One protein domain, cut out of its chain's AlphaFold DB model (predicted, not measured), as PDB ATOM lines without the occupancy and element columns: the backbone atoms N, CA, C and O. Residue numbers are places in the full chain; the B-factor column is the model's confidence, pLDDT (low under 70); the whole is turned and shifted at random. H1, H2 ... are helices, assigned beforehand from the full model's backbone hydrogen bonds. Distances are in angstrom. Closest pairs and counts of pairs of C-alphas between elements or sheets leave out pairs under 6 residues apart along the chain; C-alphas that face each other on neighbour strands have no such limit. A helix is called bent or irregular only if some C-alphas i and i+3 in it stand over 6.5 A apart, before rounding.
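Overview. This is residues 2 to 109 of the 163 residues of an uncharacterized protein of Euryarchaeota archaeon (UniProt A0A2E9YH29). Two long helices, H2 and H4, make a long thin rod: the last part of H2 overlaps the first part of H4, and both run onward the same way. The short helix H3 sits at this overlap, H5 folds back on the far part of H4, and the small H1 is at the opposite end, where residues 18 to 31 of H2 stick out free. The printed part has 108 residues with five named helices, H1 to H5 in chain order, and no named strand; its class is all helix. It is extended, with a radius of gyration of the C-alphas of 24.5 A and spans of 81 by 22 by 18 A.

Arrangement. H1, residues 6 to 10, and H2, residues 14 to 46, are close but not clearly touching, with the C-alphas of Ile 9 and Leu 17 closest at 7.8 A. H2 touches H3, residues 54 to 57, with its residues 37 to 44 alone; the closest C-alphas are those of Gln 41 and Pro 54, 5.6 A apart. H4, residues 62 to 90, is the hub, touching three helices. Its residues 62 to 69 alone touch H2, which meets them with residues 36 to 44 alone; the closest C-alphas, of Thr 36 and Ile 62, are 5.9 A apart. H2 and H4 run the same way at a steep tilt of 43 degrees. H3 touches residues 65 to 69 of H4, with the C-alphas of Leu 57 and Leu 65 closest at 6.6 A. H5, residues 96 to 106, touches residues 80 to 89 of H4, opposite ways at a steep tilt of 47 degrees; the C-alphas of Ala 84 and Val 102 are closest at 5.8 A. H2 and H5 are apart. Every O i to N i+4 pair is within hydrogen-bond range in H1, H2 and H5; H4 has 23 of 25, and H3 is too short for such a pair.

Along the chain. H1 begins at C-alpha 6, (233.266, 105.199, -9.376). H2 measures 47.0 A from its first to its last C-alpha, ending at C-alpha 46, (209.599, 70.735, -18.469). H3 measures 5.5 A. H4 measures 42.5 A and is irregular, with C-alphas 63 and 66 at 7.4 A. H5 measures 15.5 A and ends at C-alpha 106, (191.418, 61.476, -17.194).

Size, cuts and confidence. The C-alphas farthest apart, those of Glu 11 and Gly 92, are 81.0 A apart. The printed part has no cut and no long link. The mean pLDDT of the printed part is 82.3; residues 2 to 3, 6 to 10 and 108 to 109 are under 70.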
ATOM      1  N   PRO A   2     224.791 101.999 -19.635       59.00
ATOM      2  CA  PRO A   2     226.120 102.362 -19.161       59.00
ATOM      3  C   PRO A   2     226.081 102.360 -17.628       59.00
ATOM      4  O   PRO A   2     225.157 102.915 -17.040       59.00
ATOM      5  N   TYR A   3     227.014 101.652 -17.001       65.38
ATOM      6  CA  TYR A   3     227.212 101.733 -15.558       65.38
ATOM      7  C   TYR A   3     228.014 103.003 -15.278       65.38
ATOM      8  O   TYR A   3     229.009 103.245 -15.964       65.38
ATOM      9  N   ASP A   4     227.559 103.805 -14.319       71.06
ATOM     10  CA  ASP A   4     228.296 104.985 -13.865       71.06
ATOM     11  C   ASP A   4     229.637 104.541 -13.270       71.06
ATOM     12  O   ASP A   4     229.720 103.506 -12.599       71.06
ATOM     13  N   THR A   5     230.694 105.297 -13.550       71.38
ATOM     14  CA  THR A   5     232.032 104.996 -13.031       71.38
ATOM     15  C   THR A   5     232.143 105.422 -11.563       71.38
ATOM     16  O   THR A   5     231.380 106.265 -11.093       71.38
ATOM     17  N   ASP A   6     233.089 104.862 -10.803       65.56
ATOM     18  CA  ASP A   6     233.266 105.199  -9.376       65.56
ATOM     19  C   ASP A   6     233.531 106.707  -9.129       65.56
ATOM     20  O   ASP A   6     233.232 107.232  -8.050       65.56
ATOM     21  N   GLU A   7     234.049 107.417 -10.140       65.31
ATOM     22  CA  GLU A   7     234.206 108.879 -10.152       65.31
ATOM     23  C   GLU A   7     232.848 109.595 -10.214       65.31
ATOM     24  O   GLU A   7     232.586 110.476  -9.394       65.31
ATOM     25  N   ASP A   8     231.938 109.145 -11.082       63.16
ATOM     26  CA  ASP A   8     230.587 109.707 -11.212       63.16
ATOM     27  C   ASP A   8     229.774 109.552  -9.917       63.16
ATOM     28  O   ASP A   8     228.989 110.430  -9.560       63.16
ATOM     29  N   ILE A   9     229.969 108.443  -9.190       65.56
ATOM     30  CA  ILE A   9     229.279 108.135  -7.925       65.56
ATOM     31  C   ILE A   9     229.773 109.042  -6.787       65.56
ATOM     32  O   ILE A   9     228.974 109.470  -5.950       65.56
ATOM     33  N   SER A  10     231.072 109.362  -6.767       67.00
ATOM     34  CA  SER A  10     231.697 110.205  -5.736       67.00
ATOM     35  C   SER A  10     231.301 111.683  -5.840       67.00
ATOM     36  O   SER A  10     231.323 112.392  -4.834       67.00
ATOM     37  N   GLU A  11     230.896 112.145  -7.026       76.06
ATOM     38  CA  GLU A  11     230.421 113.516  -7.256       76.06
ATOM     39  C   GLU A  11     228.912 113.698  -6.990       76.06
ATOM     40  O   GLU A  11     228.412 114.827  -6.934       76.06
ATOM     41  N   MET A  12     228.158 112.611  -6.782       71.56
ATOM     42  CA  MET A  12     226.714 112.689  -6.557       71.56
ATOM     43  C   MET A  12     226.350 113.191  -5.154       71.56
ATOM     44  O   MET A  12     226.894 112.783  -4.130       71.56
ATOM     45  N   SER A  13     225.303 114.014  -5.086       76.94
ATOM     46  CA  SER A  13     224.655 114.399  -3.829       76.94
ATOM     47  C   SER A  13     224.063 113.178  -3.103       76.94
ATOM     48  O   SER A  13     223.501 112.269  -3.724       76.94
ATOM     49  N   GLY A  14     224.092 113.180  -1.766       77.31
ATOM     50  CA  GLY A  14     223.484 112.120  -0.949       77.31
ATOM     51  C   GLY A  14     221.984 111.898  -1.215       77.31
ATOM     52  O   GLY A  14     221.487 110.791  -1.027       77.31
ATOM     53  N   GLY A  15     221.265 112.920  -1.700       80.75
ATOM     54  CA  GLY A  15     219.872 112.785  -2.142       80.75
ATOM     55  C   GLY A  15     219.738 112.004  -3.453       80.75
ATOM     56  O   GLY A  15     218.918 111.097  -3.549       80.75
ATOM     57  N   THR A  16     220.599 112.296  -4.433       81.00
ATOM     58  CA  THR A  16     220.652 111.572  -5.715       81.00
ATOM     59  C   THR A  16     221.118 110.123  -5.558       81.00
ATOM     60  O   THR A  16     220.601 109.244  -6.240       81.00
ATOM     61  N   LEU A  17     222.020 109.850  -4.608       80.56
ATOM     62  CA  LEU A  17     222.432 108.487  -4.259       80.56
ATOM     63  C   LEU A  17     221.274 107.670  -3.680       80.56
ATOM     64  O   LEU A  17     221.078 106.535  -4.097       80.56
ATOM     65  N   ARG A  18     220.471 108.247  -2.770       84.31
ATOM     66  CA  ARG A  18     219.269 107.578  -2.236       84.31
ATOM     67  C   ARG A  18     218.250 107.281  -3.327       84.31
ATOM     68  O   ARG A  18     217.748 106.168  -3.375       84.31
ATOM     69  N   GLN A  19     218.000 108.239  -4.216       85.94
ATOM     70  CA  GLN A  19     217.057 108.057  -5.316       85.94
ATOM     71  C   GLN A  19     217.504 106.943  -6.275       85.94
ATOM     72  O   GLN A  19     216.700 106.087  -6.624       85.94
ATOM     73  N   LYS A  20     218.795 106.890  -6.635       83.81
ATOM     74  CA  LYS A  20     219.353 105.783  -7.433       83.81
ATOM     75  C   LYS A  20     219.308 104.444  -6.692       83.81
ATOM     76  O   LYS A  20     219.065 103.411  -7.310       83.81
ATOM     77  N   LEU A  21     219.527 104.431  -5.378       85.69
ATOM     78  CA  LEU A  21     219.392 103.220  -4.560       85.69
ATOM     79  C   LEU A  21     217.948 102.709  -4.547       85.69
ATOM     80  O   LEU A  21     217.718 101.519  -4.726       85.69
ATOM     81  N   GLU A  22     216.970 103.595  -4.386       85.81
ATOM     82  CA  GLU A  22     215.552 103.233  -4.468       85.81
ATOM     83  C   GLU A  22     215.186 102.724  -5.866       85.81
ATOM     84  O   GLU A  22     214.563 101.671  -5.987       85.81
ATOM     85  N   GLU A  23     215.642 103.403  -6.920       87.31
ATOM     86  CA  GLU A  23     215.395 103.000  -8.304       87.31
ATOM     87  C   GLU A  23     216.022 101.638  -8.630       87.31
ATOM     88  O   GLU A  23     215.361 100.768  -9.194       87.31
ATOM     89  N   THR A  24     217.273 101.405  -8.229       85.88
ATOM     90  CA  THR A  24     217.948 100.112  -8.436       85.88
ATOM     91  C   THR A  24     217.303  98.991  -7.634       85.88
ATOM     92  O   THR A  24     217.191  97.877  -8.142       85.88
ATOM     93  N   LEU A  25     216.837  99.256  -6.410       85.06
ATOM     94  CA  LEU A  25     216.087  98.276  -5.628       85.06
ATOM     95  C   LEU A  25     214.751  97.933  -6.292       85.06
ATOM     96  O   LEU A  25     214.389  96.757  -6.339       85.06
ATOM     97  N   GLU A  26     214.042  98.922  -6.829       88.56
ATOM     98  CA  GLU A  26     212.778  98.711  -7.536       88.56
ATOM     99  C   GLU A  26     212.987  97.937  -8.845       88.56
ATOM    100  O   GLU A  26     212.301  96.947  -9.105       88.56
ATOM    101  N   GLN A  27     214.016  98.294  -9.619       85.19
ATOM    102  CA  GLN A  27     214.429  97.546 -10.810       85.19
ATOM    103  C   GLN A  27     214.828  96.106 -10.461       85.19
ATOM    104  O   GLN A  27     214.433  95.172 -11.156       85.19
ATOM    105  N   ASN A  28     215.560  95.888  -9.362       82.25
ATOM    106  CA  ASN A  28     215.946  94.544  -8.931       82.25
ATOM    107  C   ASN A  28     214.721  93.704  -8.539       82.25
ATOM    108  O   ASN A  28     214.658  92.526  -8.882       82.25
ATOM    109  N   LYS A  29     213.730  94.302  -7.864       83.56
ATOM    110  CA  LYS A  29     212.456  93.633  -7.557       83.56
ATOM    111  C   LYS A  29     211.691  93.265  -8.828       83.56
ATOM    112  O   LYS A  29     211.252  92.124  -8.933       83.56
ATOM    113  N   SER A  30     211.586  94.183  -9.792       84.69
ATOM    114  CA  SER A  30     210.928  93.921 -11.083       84.69
ATOM    115  C   SER A  30     211.593  92.759 -11.818       84.69
ATOM    116  O   SER A  30     210.931  91.791 -12.177       84.69
ATOM    117  N   LEU A  31     212.924  92.795 -11.947       85.56
ATOM    118  CA  LEU A  31     213.693  91.746 -12.620       85.56
ATOM    119  C   LEU A  31     213.578  90.389 -11.915       85.56
ATOM    120  O   LEU A  31     213.519  89.355 -12.576       85.56
ATOM    121  N   ARG A  32     213.517  90.364 -10.577       83.00
ATOM    122  CA  ARG A  32     213.247  89.127  -9.824       83.00
ATOM    123  C   ARG A  32     211.844  88.590 -10.105       83.00
ATOM    124  O   ARG A  32     211.693  87.384 -10.282       83.00
ATOM    125  N   GLY A  33     210.840  89.463 -10.177       82.19
ATOM    126  CA  GLY A  33     209.477  89.094 -10.567       82.19
ATOM    127  C   GLY A  33     209.420  88.492 -11.973       82.19
ATOM    128  O   GLY A  33     208.850  87.426 -12.179       82.19
ATOM    129  N   GLU A  34     210.103  89.105 -12.935       84.31
ATOM    130  CA  GLU A  34     210.186  88.576 -14.301       84.31
ATOM    131  C   GLU A  34     210.904  87.220 -14.353       84.31
ATOM    132  O   GLU A  34     210.432  86.286 -15.000       84.31
ATOM    133  N   LEU A  35     212.020  87.077 -13.633       85.31
ATOM    134  CA  LEU A  35     212.798  85.838 -13.614       85.31
ATOM    135  C   LEU A  35     212.024  84.691 -12.953       85.31
ATOM    136  O   LEU A  35     212.030  83.575 -13.472       85.31
ATOM    137  N   THR A  36     211.334  84.960 -11.841       84.94
ATOM    138  CA  THR A  36     210.460  83.973 -11.182       84.94
ATOM    139  C   THR A  36     209.332  83.525 -12.109       84.94
ATOM    140  O   THR A  36     209.152  82.321 -12.279       84.94
ATOM    141  N   GLY A  37     208.654  84.452 -12.793       85.06
ATOM    142  CA  GLY A  37     207.597  84.124 -13.755       85.06
ATOM    143  C   GLY A  37     208.091  83.298 -14.949       85.06
ATOM    144  O   GLY A  37     207.470  82.301 -15.323       85.06
ATOM    145  N   LEU A  38     209.249  83.651 -15.518       86.69
ATOM    146  CA  LEU A  38     209.864  82.876 -16.601       86.69
ATOM    147  C   LEU A  38     210.270  81.473 -16.136       86.69
ATOM    148  O   LEU A  38     210.027  80.494 -16.843       86.69
ATOM    149  N   LYS A  39     210.847  81.354 -14.934       87.94
ATOM    150  CA  LYS A  39     211.233  80.051 -14.383       87.94
ATOM    151  C   LYS A  39     210.017  79.191 -14.053       87.94
ATOM    152  O   LYS A  39     210.043  77.994 -14.319       87.94
ATOM    153  N   ALA A  40     208.942  79.791 -13.547       85.69
ATOM    154  CA  ALA A  40     207.670  79.116 -13.322       85.69
ATOM    155  C   ALA A  40     207.132  78.512 -14.628       85.69
ATOM    156  O   ALA A  40     206.773  77.336 -14.669       85.69
ATOM    157  N   GLN A  41     207.153  79.280 -15.720       88.00
ATOM    158  CA  GLN A  41     206.744  78.795 -17.037       88.00
ATOM    159  C   GLN A  41     207.637  77.649 -17.545       88.00
ATOM    160  O   GLN A  41     207.123  76.669 -18.085       88.00
ATOM    161  N   GLU A  42     208.954  77.748 -17.354       87.56
ATOM    162  CA  GLU A  42     209.906  76.698 -17.732       87.56
ATOM    163  C   GLU A  42     209.651  75.394 -16.960       87.56
ATOM    164  O   GLU A  42     209.553  74.333 -17.573       87.56
ATOM    165  N   VAL A  43     209.477  75.473 -15.637       87.44
ATOM    166  CA  VAL A  43     209.193  74.319 -14.766       87.44
ATOM    167  C   VAL A  43     207.885  73.639 -15.176       87.44
ATOM    168  O   VAL A  43     207.845  72.420 -15.339       87.44
ATOM    169  N   ILE A  44     206.825  74.418 -15.413       86.38
ATOM    170  CA  ILE A  44     205.531  73.885 -15.859       86.38
ATOM    171  C   ILE A  44     205.686  73.103 -17.171       86.38
ATOM    172  O   ILE A  44     205.157  71.995 -17.298       86.38
ATOM    173  N   GLN A  45     206.429  73.650 -18.138       86.94
ATOM    174  CA  GLN A  45     206.639  73.012 -19.440       86.94
ATOM    175  C   GLN A  45     207.539  71.774 -19.355       86.94
ATOM    176  O   GLN A  45     207.219  70.755 -19.964       86.94
ATOM    177  N   GLN A  46     208.638  71.836 -18.600       86.62
ATOM    178  CA  GLN A  46     209.599  70.735 -18.469       86.62
ATOM    179  C   GLN A  46     208.999  69.512 -17.776       86.62
ATOM    180  O   GLN A  46     209.257  68.384 -18.189       86.62
ATOM    181  N   HIS A  47     208.179  69.731 -16.747       82.50
ATOM    182  CA  HIS A  47     207.582  68.652 -15.961       82.50
ATOM    183  C   HIS A  47     206.186  68.244 -16.445       82.50
ATOM    184  O   HIS A  47     205.558  67.383 -15.833       82.50
ATOM    185  N   GLY A  48     205.694  68.836 -17.540       80.88
ATOM    186  CA  GLY A  48     204.389  68.498 -18.110       80.88
ATOM    187  C   GLY A  48     203.220  68.801 -17.172       80.88
ATOM    188  O   GLY A  48     202.197  68.121 -17.234       80.88
ATOM    189  N   LEU A  49     203.355  69.813 -16.307       85.06
ATOM    190  CA  LEU A  49     202.366  70.177 -15.288       85.06
ATOM    191  C   LEU A  49     201.230  71.003 -15.907       85.06
ATOM    192  O   LEU A  49     200.989  72.147 -15.534       85.06
ATOM    193  N   SER A  50     200.530  70.419 -16.879       81.44
ATOM    194  CA  SER A  50     199.521  71.085 -17.720       81.44
ATOM    195  C   SER A  50     198.356  71.701 -16.937       81.44
ATOM    196  O   SER A  50     197.712  72.635 -17.414       81.44
ATOM    197  N   LEU A  51     198.100  71.198 -15.727       80.81
ATOM    198  CA  LEU A  51     197.060  71.698 -14.835       80.81
ATOM    199  C   LEU A  51     197.473  72.943 -14.044       80.81
ATOM    200  O   LEU A  51     196.609  73.538 -13.408       80.81
ATOM    201  N   VAL A  52     198.744  73.353 -14.061       86.56
ATOM    202  CA  VAL A  52     199.269  74.500 -13.298       86.56
ATOM    203  C   VAL A  52     199.420  75.707 -14.216       86.56
ATOM    204  O   VAL A  52     199.930  75.595 -15.330       86.56
ATOM    205  N   LYS A  53     198.987  76.885 -13.762       86.81
ATOM    206  CA  LYS A  53     199.191  78.149 -14.476       86.81
ATOM    207  C   LYS A  53     200.388  78.888 -13.878       86.81
ATOM    208  O   LYS A  53     200.593  78.808 -12.670       86.81
ATOM    209  N   PRO A  54     201.125  79.685 -14.671       83.25
ATOM    210  CA  PRO A  54     202.216  80.511 -14.147       83.25
ATOM    211  C   PRO A  54     201.776  81.426 -12.995       83.25
ATOM    212  O   PRO A  54     202.493  81.548 -12.014       83.25
ATOM    213  N   THR A  55     200.552  81.962 -13.061       85.94
ATOM    214  CA  THR A  55     199.954  82.805 -12.010       85.94
ATOM    215  C   THR A  55     199.748  82.085 -10.677       85.94
ATOM    216  O   THR A  55     199.611  82.729  -9.645       85.94
ATOM    217  N   ASP A  56     199.680  80.751 -10.676       83.81
ATOM    218  CA  ASP A  56     199.547  79.970  -9.439       83.81
ATOM    219  C   ASP A  56     200.866  79.906  -8.650       83.81
ATOM    220  O   ASP A  56     200.881  79.498  -7.490       83.81
ATOM    221  N   LEU A  57     201.971  80.297  -9.290       83.94
ATOM    222  CA  LEU A  57     203.322  80.304  -8.740       83.94
ATOM    223  C   LEU A  57     203.833  81.732  -8.483       83.94
ATOM    224  O   LEU A  57     205.008  81.920  -8.161       83.94
ATOM    225  N   ASP A  58     202.961  82.739  -8.592       85.00
ATOM    226  CA  ASP A  58     203.307  84.128  -8.302       85.00
ATOM    227  C   ASP A  58     203.712  84.281  -6.828       85.00
ATOM    228  O   ASP A  58     202.989  83.896  -5.908       85.00
ATOM    229  N   GLY A  59     204.891  84.861  -6.595       80.06
ATOM    230  CA  GLY A  59     205.438  85.060  -5.249       80.06
ATOM    231  C   GLY A  59     206.053  83.812  -4.609       80.06
ATOM    232  O   GLY A  59     206.491  83.890  -3.463       80.06
ATOM    233  N   VAL A  60     206.121  82.687  -5.327       84.06
ATOM    234  CA  VAL A  60     206.851  81.493  -4.885       84.06
ATOM    235  C   VAL A  60     208.338  81.664  -5.194       84.06
ATOM    236  O   VAL A  60     208.727  82.077  -6.289       84.06
ATOM    237  N   ASP A  61     209.187  81.329  -4.222       85.62
ATOM    238  CA  ASP A  61     210.633  81.380  -4.404       85.62
ATOM    239  C   ASP A  61     211.093  80.398  -5.485       85.62
ATOM    240  O   ASP A  61     210.622  79.265  -5.574       85.62
ATOM    241  N   ILE A  62     212.100  80.805  -6.263       84.25
ATOM    242  CA  ILE A  62     212.622  80.037  -7.406       84.25
ATOM    243  C   ILE A  62     212.976  78.594  -7.027       84.25
ATOM    244  O   ILE A  62     212.708  77.672  -7.794       84.25
ATOM    245  N   GLY A  63     213.565  78.394  -5.843       85.56
ATOM    246  CA  GLY A  63     213.959  77.071  -5.355       85.56
ATOM    247  C   GLY A  63     212.791  76.161  -4.961       85.56
ATOM    248  O   GLY A  63     212.991  74.960  -4.839       85.56
ATOM    249  N   GLN A  64     211.590  76.716  -4.776       88.12
ATOM    250  CA  GLN A  64     210.377  76.003  -4.356       88.12
ATOM    251  C   GLN A  64     209.336  75.882  -5.477       88.12
ATOM    252  O   GLN A  64     208.331  75.195  -5.304       88.12
ATOM    253  N   LEU A  65     209.569  76.520  -6.632       86.75
ATOM    254  CA  LEU A  65     208.639  76.517  -7.766       86.75
ATOM    255  C   LEU A  65     208.248  75.106  -8.203       86.75
ATOM    256  O   LEU A  65     207.081  74.851  -8.470       86.75
ATOM    257  N   GLU A  66     209.211  74.188  -8.269       87.19
ATOM    258  CA  GLU A  66     208.974  72.813  -8.712       87.19
ATOM    259  C   GLU A  66     208.102  72.026  -7.733       87.19
ATOM    260  O   GLU A  66     207.123  71.403  -8.140       87.19
ATOM    261  N   GLU A  67     208.429  72.079  -6.441       89.44
ATOM    262  CA  GLU A  67     207.664  71.400  -5.394       89.44
ATOM    263  C   GLU A  67     206.233  71.935  -5.340       89.44
ATOM    264  O   GLU A  67     205.276  71.162  -5.411       89.44
ATOM    265  N   ARG A  68     206.081  73.264  -5.337       89.12
ATOM    266  CA  ARG A  68     204.766  73.896  -5.282       89.12
ATOM    267  C   ARG A  68     203.942  73.630  -6.538       89.12
ATOM    268  O   ARG A  68     202.736  73.412  -6.445       89.12
ATOM    269  N   ALA A  69     204.572  73.616  -7.712       88.38
ATOM    270  CA  ALA A  69     203.887  73.284  -8.955       88.38
ATOM    271  C   ALA A  69     203.390  71.831  -8.954       88.38
ATOM    272  O   ALA A  69     202.267  71.575  -9.385       88.38
ATOM    273  N   ARG A  70     204.182  70.878  -8.448       87.88
ATOM    274  CA  ARG A  70     203.744  69.480  -8.329       87.88
ATOM    275  C   ARG A  70     202.571  69.327  -7.372       87.88
ATOM    276  O   ARG A  70     201.601  68.678  -7.740       87.88
ATOM    277  N   GLU A  71     202.627  69.967  -6.210       90.50
ATOM    278  CA  GLU A  71     201.540  69.930  -5.225       90.50
ATOM    279  C   GLU A  71     200.224  70.442  -5.833       90.50
ATOM    280  O   GLU A  71     199.213  69.748  -5.821       90.50
ATOM    281  N   ILE A  72     200.258  71.604  -6.496       90.06
ATOM    282  CA  ILE A  72     199.074  72.175  -7.161       90.06
ATOM    283  C   ILE A  72     198.565  71.258  -8.279       90.06
ATOM    284  O   ILE A  72     197.357  71.149  -8.505       90.06
ATOM    285  N   HIS A  73     199.474  70.620  -9.014       89.56
ATOM    286  CA  HIS A  73     199.108  69.685 -10.068       89.56
ATOM    287  C   HIS A  73     198.409  68.439  -9.510       89.56
ATOM    288  O   HIS A  73     197.392  68.016 -10.059       89.56
ATOM    289  N   GLU A  74     198.937  67.859  -8.433       88.44
ATOM    290  CA  GLU A  74     198.356  66.697  -7.757       88.44
ATOM    291  C   GLU A  74     196.991  67.025  -7.150       88.44
ATOM    292  O   GLU A  74     196.034  66.290  -7.398       88.44
ATOM    293  N   ASP A  75     196.859  68.173  -6.485       89.25
ATOM    294  CA  ASP A  75     195.589  68.646  -5.929       89.25
ATOM    295  C   ASP A  75     194.515  68.787  -7.015       89.25
ATOM    296  O   ASP A  75     193.390  68.301  -6.877       89.25
ATOM    297  N   ARG A  76     194.856  69.432  -8.138       89.44
ATOM    298  CA  ARG A  76     193.921  69.616  -9.261       89.44
ATOM    299  C   ARG A  76     193.581  68.300  -9.941       89.44
ATOM    300  O   ARG A  76     192.437  68.116 -10.355       89.44
ATOM    301  N   ARG A  77     194.544  67.386 -10.053       88.06
ATOM    302  CA  ARG A  77     194.307  66.047 -10.593       88.06
ATOM    303  C   ARG A  77     193.345  65.260  -9.701       88.06
ATOM    304  O   ARG A  77     192.407  64.672 -10.228       88.06
ATOM    305  N   GLY A  78     193.525  65.309  -8.382       86.94
ATOM    306  CA  GLY A  78     192.611  64.686  -7.421       86.94
ATOM    307  C   GLY A  78     191.193  65.253  -7.524       86.94
ATOM    308  O   GLY A  78     190.229  64.500  -7.622       86.94
ATOM    309  N   GLN A  79     191.061  66.579  -7.631       87.56
ATOM    310  CA  GLN A  79     189.760  67.225  -7.852       87.56
ATOM    311  C   GLN A  79     189.098  66.781  -9.164       87.56
ATOM    312  O   GLN A  79     187.891  66.554  -9.203       87.56
ATOM    313  N   GLN A  80     189.863  66.650 -10.252       86.50
ATOM    314  CA  GLN A  80     189.333  66.144 -11.521       86.50
ATOM    315  C   GLN A  80     188.864  64.693 -11.409       86.50
ATOM    316  O   GLN A  80     187.830  64.350 -11.978       86.50
ATOM    317  N   GLU A  81     189.589  63.859 -10.667       87.25
ATOM    318  CA  GLU A  81     189.219  62.468 -10.429       87.25
ATOM    319  C   GLU A  81     187.932  62.342  -9.610       87.25
ATOM    320  O   GLU A  81     187.034  61.595  -9.998       87.25
ATOM    321  N   GLU A  82     187.795  63.111  -8.531       86.56
ATOM    322  CA  GLU A  82     186.568  63.148  -7.731       86.56
ATOM    323  C   GLU A  82     185.368  63.611  -8.563       86.56
ATOM    324  O   GLU A  82     184.319  62.968  -8.558       86.56
ATOM    325  N   LEU A  83     185.533  64.676  -9.355       86.94
ATOM    326  CA  LEU A  83     184.481  65.162 -10.249       86.94
ATOM    327  C   LEU A  83     184.117  64.132 -11.327       86.94
ATOM    328  O   LEU A  83     182.935  63.963 -11.636       86.94
ATOM    329  N   ALA A  84     185.103  63.437 -11.900       84.75
ATOM    330  CA  ALA A  84     184.868  62.382 -12.879       84.75
ATOM    331  C   ALA A  84     184.082  61.220 -12.257       84.75
ATOM    332  O   ALA A  84     183.071  60.793 -12.823       84.75
ATOM    333  N   ARG A  85     184.486  60.766 -11.064       86.88
ATOM    334  CA  ARG A  85     183.781  59.728 -10.297       86.88
ATOM    335  C   ARG A  85     182.344  60.139  -9.995       86.88
ATOM    336  O   ARG A  85     181.427  59.366 -10.268       86.88
ATOM    337  N   ASP A  86     182.121  61.358  -9.517       87.56
ATOM    338  CA  ASP A  86     180.786  61.875  -9.204       87.56
ATOM    339  C   ASP A  86     179.875  61.928 -10.439       87.56
ATOM    340  O   ASP A  86     178.705  61.535 -10.381       87.56
ATOM    341  N   LEU A  87     180.391  62.401 -11.577       86.19
ATOM    342  CA  LEU A  87     179.627  62.489 -12.823       86.19
ATOM    343  C   LEU A  87     179.281  61.109 -13.388       86.19
ATOM    344  O   LEU A  87     178.150  60.894 -13.832       86.19
ATOM    345  N   LEU A  88     180.231  60.177 -13.366       84.62
ATOM    346  CA  LEU A  88     180.034  58.827 -13.886       84.62
ATOM    347  C   LEU A  88     179.136  57.988 -12.968       84.62
ATOM    348  O   LEU A  88     178.258  57.280 -13.463       84.62
ATOM    349  N   THR A  89     179.233  58.175 -11.651       86.00
ATOM    350  CA  THR A  89     178.303  57.574 -10.682       86.00
ATOM    351  C   THR A  89     176.879  58.081 -10.915       86.00
ATOM    352  O   THR A  89     175.941  57.293 -11.016       86.00
ATOM    353  N   ARG A  90     176.687  59.396 -11.113       86.00
ATOM    354  CA  ARG A  90     175.368  59.967 -11.466       86.00
ATOM    355  C   ARG A  90     174.826  59.451 -12.800       86.00
ATOM    356  O   ARG A  90     173.614  59.449 -13.003       86.00
ATOM    357  N   ARG A  91     175.709  59.043 -13.712       82.25
ATOM    358  CA  ARG A  91     175.357  58.436 -15.001       82.25
ATOM    359  C   ARG A  91     175.012  56.943 -14.882       82.25
ATOM    360  O   ARG A  91     174.496  56.384 -15.846       82.25
ATOM    361  N   GLY A  92     175.219  56.342 -13.709       84.25
ATOM    362  CA  GLY A  92     174.851  54.962 -13.393       84.25
ATOM    363  C   GLY A  92     175.986  53.948 -13.537       84.25
ATOM    364  O   GLY A  92     175.698  52.758 -13.610       84.25
ATOM    365  N   PHE A  93     177.246  54.392 -13.609       79.81
ATOM    366  CA  PHE A  93     178.405  53.495 -13.554       79.81
ATOM    367  C   PHE A  93     178.788  53.212 -12.097       79.81
ATOM    368  O   PHE A  93     178.850  54.134 -11.286       79.81
ATOM    369  N   GLU A  94     179.063  51.950 -11.767       83.94
ATOM    370  CA  GLU A  94     179.423  51.506 -10.415       83.94
ATOM    371  C   GLU A  94     180.613  50.527 -10.459       83.94
ATOM    372  O   GLU A  94     180.805  49.801 -11.436       83.94
ATOM    373  N   GLY A  95     181.406  50.495  -9.383       81.19
ATOM    374  CA  GLY A  95     182.496  49.527  -9.196       81.19
ATOM    375  C   GLY A  95     183.596  49.607 -10.260       81.19
ATOM    376  O   GLY A  95     183.986  50.689 -10.685       81.19
ATOM    377  N   ASP A  96     184.082  48.453 -10.719       78.06
ATOM    378  CA  ASP A  96     185.224  48.348 -11.643       78.06
ATOM    379  C   ASP A  96     184.988  49.027 -13.010       78.06
ATOM    380  O   ASP A  96     185.937  49.358 -13.726       78.06
ATOM    381  N   GLU A  97     183.725  49.229 -13.410       78.06
ATOM    382  CA  GLU A  97     183.377  49.952 -14.640       78.06
ATOM    383  C   GLU A  97     183.519  51.468 -14.475       78.06
ATOM    384  O   GLU A  97     183.904  52.150 -15.427       78.06
ATOM    385  N   LEU A  98     183.258  51.987 -13.272       78.69
ATOM    386  CA  LEU A  98     183.468  53.390 -12.931       78.69
ATOM    387  C   LEU A  98     184.956  53.733 -13.022       78.69
ATOM    388  O   LEU A  98     185.317  54.683 -13.712       78.69
ATOM    389  N   ASP A  99     185.811  52.927 -12.394       80.75
ATOM    390  CA  ASP A  99     187.254  53.180 -12.340       80.75
ATOM    391  C   ASP A  99     187.889  53.161 -13.738       80.75
ATOM    392  O   ASP A  99     188.676  54.048 -14.070       80.75
ATOM    393  N   ARG A 100     187.464  52.236 -14.613       82.31
ATOM    394  CA  ARG A 100     187.896  52.225 -16.023       82.31
ATOM    395  C   ARG A 100     187.475  53.481 -16.776       82.31
ATOM    396  O   ARG A 100     188.265  54.011 -17.548       82.31
ATOM    397  N   GLN A 101     186.241  53.955 -16.584       79.31
ATOM    398  CA  GLN A 101     185.771  55.158 -17.276       79.31
ATOM    399  C   GLN A 101     186.391  56.441 -16.729       79.31
ATOM    400  O   GLN A 101     186.595  57.385 -17.489       79.31
ATOM    401  N   VAL A 102     186.712  56.484 -15.438       82.31
ATOM    402  CA  VAL A 102     187.469  57.584 -14.835       82.31
ATOM    403  C   VAL A 102     188.877  57.629 -15.428       82.31
ATOM    404  O   VAL A 102     189.326  58.699 -15.831       82.31
ATOM    405  N   GLU A 103     189.551  56.487 -15.554       82.38
ATOM    406  CA  GLU A 103     190.880  56.403 -16.169       82.38
ATOM    407  C   GLU A 103     190.860  56.802 -17.657       82.38
ATOM    408  O   GLU A 103     191.722  57.565 -18.098       82.38
ATOM    409  N   ASP A 104     189.836  56.387 -18.409       82.50
ATOM    410  CA  ASP A 104     189.624  56.800 -19.807       82.50
ATOM    411  C   ASP A 104     189.330  58.307 -19.931       82.50
ATOM    412  O   ASP A 104     189.809  58.965 -20.856       82.50
ATOM    413  N   PHE A 105     188.564  58.877 -18.996       78.44
ATOM    414  CA  PHE A 105     188.213  60.299 -18.983       78.44
ATOM    415  C   PHE A 105     189.396  61.200 -18.602       78.44
ATOM    416  O   PHE A 105     189.539  62.298 -19.140       78.44
ATOM    417  N   LEU A 106     190.237  60.748 -17.668       78.50
ATOM    418  CA  LEU A 106     191.418  61.476 -17.194       78.50
ATOM    419  C   LEU A 106     192.649  61.263 -18.080       78.50
ATOM    420  O   LEU A 106     193.624  62.011 -17.967       78.50
ATOM    421  N   SER A 107     192.632  60.250 -18.947       75.56
ATOM    422  CA  SER A 107     193.720  60.004 -19.884       75.56
ATOM    423  C   SER A 107     193.880  61.200 -20.832       75.56
ATOM    424  O   SER A 107     192.894  61.677 -21.400       75.56
ATOM    425  N   PRO A 108     195.111  61.710 -21.035       61.12
ATOM    426  CA  PRO A 108     195.371  62.810 -21.952       61.12
ATOM    427  C   PRO A 108     195.122  62.312 -23.374       61.12
ATOM    428  O   PRO A 108     195.992  61.697 -23.980       61.12
ATOM    429  N   ALA A 109     193.894  62.523 -23.844       52.06
ATOM    430  CA  ALA A 109     193.357  62.208 -25.160       52.06
ATOM    431  C   ALA A 109     194.341  61.510 -26.127       52.06
ATOM    432  O   ALA A 109     195.026  62.159 -26.921       52.06
TER     433      ALA A 109